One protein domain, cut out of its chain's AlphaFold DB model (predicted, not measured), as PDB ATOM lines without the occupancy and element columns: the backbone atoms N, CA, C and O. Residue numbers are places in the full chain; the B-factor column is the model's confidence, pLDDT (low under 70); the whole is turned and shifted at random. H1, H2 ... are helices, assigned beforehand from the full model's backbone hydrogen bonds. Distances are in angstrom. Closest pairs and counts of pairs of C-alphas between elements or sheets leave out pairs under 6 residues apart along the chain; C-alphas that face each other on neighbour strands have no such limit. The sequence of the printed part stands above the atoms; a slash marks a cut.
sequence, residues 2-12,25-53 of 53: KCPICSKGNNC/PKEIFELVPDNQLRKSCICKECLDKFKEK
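This is residues 2 to 12 and 25 to 53 of the 53 residues of an uncharacterized protein of Bacillus sp. DSL-17 (UniProt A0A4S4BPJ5). With little regular structure, this is a small body of loops with two short helices at one end: from H1 the link swings away and folds back to H2, while residues 2 to 12 form a loop beside its later part. The printed part has 40 residues, of which 14 are in named helices, H1 then H2; with no named strand, the class is all helix. It is compact, with a radius of gyration of the C-alphas of 9.4 A and spans of 26 by 20 by 13 A.

H2, residues 44 to 51, is close to but not clearly touching H1, residues 26 to 31; their closest C-alphas, those of Phe 50 and Ile 28, are 7.1 A apart. They run opposite ways at a steep tilt of 63 degrees. In H2 every O i to N i+4 pair is within hydrogen-bond range; in H1 0 of 2 are, but 3 of 3 O i to N i+3 pairs.

H2 is 10.6 A long and ends at C-alpha 51 (-32.704, -15.642, -9.325). H1 is 10.0 A long and begins at C-alpha 26 (-39.151, -23.369, -3.801).

The C-alphas farthest apart, those of Asn 35 and Glu 52, are 26.5 A apart. Residues 13 to 24 are not printed; C-alphas 12 and 25 are 18.1 A apart across this cut. The link from H1 to H2, residues 32 to 43, is long. Residue 53 has pLDDT under 70.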
ATOM      1  N   LYS A   2     -52.950 -11.925 -13.782       90.75
ATOM      2  CA  LYS A   2     -52.007 -11.081 -13.028       90.75
ATOM      3  C   LYS A   2     -51.033 -11.950 -12.231       90.75
ATOM      4  O   LYS A   2     -51.416 -13.005 -11.737       90.75
ATOM      5  N   CYS A   3     -49.789 -11.503 -12.123       94.44
ATOM      6  CA  CYS A   3     -48.773 -12.097 -11.266       94.44
ATOM      7  C   CYS A   3     -49.169 -11.895  -9.797       94.44
ATOM      8  O   CYS A   3     -49.453 -10.755  -9.422       94.44
ATOM      9  N   PRO A   4     -49.153 -12.941  -8.957       95.25
ATOM     10  CA  PRO A   4     -49.539 -12.813  -7.556       95.25
ATOM     11  C   PRO A   4     -48.530 -12.022  -6.706       95.25
ATOM     12  O   PRO A   4     -48.888 -11.579  -5.624       95.25
ATOM     13  N   ILE A   5     -47.302 -11.815  -7.197       95.31
ATOM     14  CA  ILE A   5     -46.236 -11.095  -6.480       95.31
ATOM     15  C   ILE A   5     -46.277  -9.590  -6.782       95.31
ATOM     16  O   ILE A   5     -46.185  -8.765  -5.881       95.31
ATOM     17  N   CYS A   6     -46.414  -9.206  -8.056       95.12
ATOM     18  CA  CYS A   6     -46.298  -7.802  -8.482       95.12
ATOM     19  C   CYS A   6     -47.581  -7.204  -9.072       95.12
ATOM     20  O   CYS A   6     -47.577  -6.052  -9.496       95.12
ATOM     21  N   SER A   7     -48.669  -7.977  -9.157       93.31
ATOM     22  CA  SER A   7     -49.963  -7.577  -9.736       93.31
ATOM     23  C   SER A   7     -49.948  -7.127 -11.211       93.31
ATOM     24  O   SER A   7     -51.002  -6.792 -11.757       93.31
ATOM     25  N   LYS A   8     -48.794  -7.170 -11.892       92.88
ATOM     26  CA  LYS A   8     -48.660  -6.934 -13.341       92.88
ATOM     27  C   LYS A   8     -49.104  -8.152 -14.153       92.88
ATOM     28  O   LYS A   8     -49.328  -9.225 -13.600       92.88
ATOM     29  N   GLY A   9     -49.219  -8.007 -15.473       89.06
ATOM     30  CA  GLY A   9     -49.485  -9.138 -16.366       89.06
ATOM     31  C   GLY A   9     -48.431 -10.235 -16.205       89.06
ATOM     32  O   GLY A   9     -47.237  -9.955 -16.237       89.06
ATOM     33  N   ASN A  10     -48.858 -11.487 -16.010       85.94
ATOM     34  CA  ASN A  10     -47.917 -12.609 -15.920       85.94
ATOM     35  C   ASN A  10     -47.462 -13.144 -17.283       85.94
ATOM     36  O   ASN A  10     -46.519 -13.931 -17.336       85.94
ATOM     37  N   ASN A  11     -48.118 -12.697 -18.362       80.88
ATOM     38  CA  ASN A  11     -47.849 -13.077 -19.748       80.88
ATOM     39  C   ASN A  11     -47.712 -14.594 -19.922       80.88
ATOM     40  O   ASN A  11     -46.854 -15.063 -20.670       80.88
ATOM     41  N   CYS A  12     -48.529 -15.365 -19.197       82.88
ATOM     42  CA  CYS A  12     -48.578 -16.805 -19.375       82.88
ATOM     43  C   CYS A  12     -49.743 -17.200 -20.281       82.88
ATOM     44  O   CYS A  12     -50.885 -16.834 -20.008       82.88
ATOM     45  N   PRO A  25     -37.352 -21.801  -8.008       95.38
ATOM     46  CA  PRO A  25     -36.883 -22.109  -6.655       95.38
ATOM     47  C   PRO A  25     -38.062 -22.225  -5.684       95.38
ATOM     48  O   PRO A  25     -39.045 -21.503  -5.835       95.38
ATOM     49  N   LYS A  26     -38.003 -23.125  -4.697       94.38
ATOM     50  CA  LYS A  26     -39.151 -23.369  -3.801       94.38
ATOM     51  C   LYS A  26     -39.514 -22.128  -2.982       94.38
ATOM     52  O   LYS A  26     -40.686 -21.863  -2.734       94.38
ATOM     53  N   GLU A  27     -38.505 -21.347  -2.646       95.75
ATOM     54  CA  GLU A  27     -38.545 -20.141  -1.832       95.75
ATOM     55  C   GLU A  27     -39.373 -19.030  -2.501       95.75
ATOM     56  O   GLU A  27     -40.016 -18.232  -1.823       95.75
ATOM     57  N   ILE A  28     -39.458 -18.999  -3.840       96.06
ATOM     58  CA  ILE A  28     -40.278 -17.995  -4.537       96.06
ATOM     59  C   ILE A  28     -41.777 -18.180  -4.259       96.06
ATOM     60  O   ILE A  28     -42.550 -17.227  -4.361       96.06
ATOM     61  N   PHE A  29     -42.204 -19.397  -3.908       95.75
ATOM     62  CA  PHE A  29     -43.602 -19.681  -3.598       95.75
ATOM     63  C   PHE A  29     -44.012 -19.153  -2.221       95.75
ATOM     64  O   PHE A  29     -45.200 -18.931  -2.012       95.75
ATOM     65  N   GLU A  30     -43.060 -18.871  -1.327       95.38
ATOM     66  CA  GLU A  30     -43.320 -18.216  -0.037       95.38
ATOM     67  C   GLU A  30     -43.723 -16.741  -0.212       95.38
ATOM     68  O   GLU A  30     -44.378 -16.160   0.647       95.38
ATOM     69  N   LEU A  31     -43.389 -16.139  -1.361       94.81
ATOM     70  CA  LEU A  31     -43.800 -14.779  -1.726       94.81
ATOM     71  C   LEU A  31     -45.219 -14.713  -2.311       94.81
ATOM     72  O   LEU A  31     -45.722 -13.624  -2.601       94.81
ATOM     73  N   VAL A  32     -45.854 -15.860  -2.556       95.94
ATOM     74  CA  VAL A  32     -47.184 -15.937  -3.162       95.94
ATOM     75  C   VAL A  32     -48.240 -15.987  -2.055       95.94
ATOM     76  O   VAL A  32     -48.178 -16.880  -1.218       95.94
ATOM     77  N   PRO A  33     -49.259 -15.107  -2.069       94.94
ATOM     78  CA  PRO A  33     -50.365 -15.192  -1.119       94.94
ATOM     79  C   PRO A  33     -51.067 -16.557  -1.161       94.94
ATOM     80  O   PRO A  33     -51.355 -17.070  -2.247       94.94
ATOM     81  N   ASP A  34     -51.427 -17.108   0.001       93.88
ATOM     82  CA  ASP A  34     -52.043 -18.443   0.133       93.88
ATOM     83  C   ASP A  34     -53.270 -18.642  -0.763       93.88
ATOM     84  O   ASP A  34     -53.488 -19.704  -1.351       93.88
ATOM     85  N   ASN A  35     -54.079 -17.593  -0.924       93.56
ATOM     86  CA  ASN A  35     -55.281 -17.640  -1.748       93.56
ATOM     87  C   ASN A  35     -54.991 -17.710  -3.260       93.56
ATOM     88  O   ASN A  35     -55.905 -18.057  -4.015       93.56
ATOM     89  N   GLN A  36     -53.762 -17.403  -3.688       93.81
ATOM     90  CA  GLN A  36     -53.270 -17.422  -5.071       93.81
ATOM     91  C   GLN A  36     -52.278 -18.561  -5.346       93.81
ATOM     92  O   GLN A  36     -52.018 -18.876  -6.515       93.81
ATOM     93  N   LEU A  37     -51.735 -19.191  -4.301       93.06
ATOM     94  CA  LEU A  37     -50.786 -20.290  -4.423       93.06
ATOM     95  C   LEU A  37     -51.402 -21.443  -5.227       93.06
ATOM     96  O   LEU A  37     -52.527 -21.874  -4.971       93.06
ATOM     97  N   ARG A  38     -50.666 -21.927  -6.237       88.62
ATOM     98  CA  ARG A  38     -51.116 -22.942  -7.216       88.62
ATOM     99  C   ARG A  38     -52.342 -22.550  -8.065       88.62
ATOM    100  O   ARG A  38     -52.864 -23.399  -8.778       88.62
ATOM    101  N   LYS A  39     -52.788 -21.287  -8.035       91.06
ATOM    102  CA  LYS A  39     -53.911 -20.782  -8.855       91.06
ATOM    103  C   LYS A  39     -53.485 -19.767  -9.912       91.06
ATOM    104  O   LYS A  39     -54.095 -19.705 -10.974       91.06
ATOM    105  N   SER A  40     -52.438 -18.994  -9.633       91.12
ATOM    106  CA  SER A  40     -51.941 -17.934 -10.516       91.12
ATOM    107  C   SER A  40     -50.459 -18.117 -10.820       91.12
ATOM    108  O   SER A  40     -49.667 -18.407  -9.926       91.12
ATOM    109  N   CYS A  41     -50.061 -17.924 -12.079       92.25
ATOM    110  CA  CYS A  41     -48.653 -18.021 -12.468       92.25
ATOM    111  C   CYS A  41     -47.874 -16.759 -12.073       92.25
ATOM    112  O   CYS A  41     -48.354 -15.638 -12.276       92.25
ATOM    113  N   ILE A  42     -46.648 -16.956 -11.591       94.50
ATOM    114  CA  ILE A  42     -45.641 -15.908 -11.380       94.50
ATOM    115  C   ILE A  42     -45.146 -15.408 -12.750       94.50
ATOM    116  O   ILE A  42     -45.040 -16.192 -13.690       94.50
ATOM    117  N   CYS A  43     -44.884 -14.103 -12.894       94.94
ATOM    118  CA  CYS A  43     -44.349 -13.533 -14.136       94.94
ATOM    119  C   CYS A  43     -42.836 -13.747 -14.271       94.94
ATOM    120  O   CYS A  43     -42.136 -13.887 -13.268       94.94
ATOM    121  N   LYS A  44     -42.328 -13.694 -15.509       92.94
ATOM    122  CA  LYS A  44     -40.902 -13.891 -15.795       92.94
ATOM    123  C   LYS A  44     -40.025 -12.874 -15.063       92.94
ATOM    124  O   LYS A  44     -39.063 -13.263 -14.423       92.94
ATOM    125  N   GLU A  45     -40.431 -11.603 -15.039       94.12
ATOM    126  CA  GLU A  45     -39.701 -10.548 -14.317       94.12
ATOM    127  C   GLU A  45     -39.529 -10.849 -12.820       94.12
ATOM    128  O   GLU A  45     -38.481 -10.561 -12.254       94.12
ATOM    129  N   CYS A  46     -40.556 -11.395 -12.158       95.44
ATOM    130  CA  CYS A  46     -40.466 -11.749 -10.741       95.44
ATOM    131  C   CYS A  46     -39.549 -12.952 -10.521       95.44
ATOM    132  O   CYS A  46     -38.832 -12.974  -9.527       95.44
ATOM    133  N   LEU A  47     -39.569 -13.925 -11.435       95.50
ATOM    134  CA  LEU A  47     -38.674 -15.075 -11.377       95.50
ATOM    135  C   LEU A  47     -37.215 -14.665 -11.596       95.50
ATOM    136  O   LEU A  47     -36.361 -15.038 -10.801       95.50
ATOM    137  N   ASP A  48     -36.940 -13.875 -12.635       94.88
ATOM    138  CA  ASP A  48     -35.589 -13.414 -12.969       94.88
ATOM    139  C   ASP A  48     -35.004 -12.589 -11.809       94.88
ATOM    140  O   ASP A  48     -33.934 -12.909 -11.302       94.88
ATOM    141  N   LYS A  49     -35.770 -11.627 -11.272       95.31
ATOM    142  CA  LYS A  49     -35.364 -10.831 -10.097       95.31
ATOM    143  C   LYS A  49     -35.113 -11.656  -8.839       95.31
ATOM    144  O   LYS A  49     -34.375 -11.213  -7.966       95.31
ATOM    145  N   PHE A  50     -35.787 -12.795  -8.699       95.44
ATOM    146  CA  PHE A  50     -35.563 -13.698  -7.577       95.44
ATOM    147  C   PHE A  50     -34.258 -14.484  -7.751       95.44
ATOM    148  O   PHE A  50     -33.552 -14.685  -6.774       95.44
ATOM    149  N   LYS A  51     -33.930 -14.897  -8.983       93.38
ATOM    150  CA  LYS A  51     -32.704 -15.642  -9.325       93.38
ATOM    151  C   LYS A  51     -31.436 -14.780  -9.352       93.38
ATOM    152  O   LYS A  51     -30.349 -15.322  -9.213       93.38
ATOM    153  N   GLU A  52     -31.564 -13.476  -9.593       90.62
ATOM    154  CA  GLU A  52     -30.445 -12.517  -9.609       90.62
ATOM    155  C   GLU A  52     -29.958 -12.104  -8.206       90.62
ATOM    156  O   GLU A  52     -28.978 -11.368  -8.093       90.62
ATOM    157  N   LYS A  53     -30.647 -12.546  -7.148       59.91
ATOM    158  CA  LYS A  53     -30.252 -12.345  -5.749       59.91
ATOM    159  C   LYS A  53     -29.494 -13.546  -5.208       59.91
ATOM    160  O   LYS A  53     -28.595 -13.300  -4.376       59.91
TER     161      LYS A  53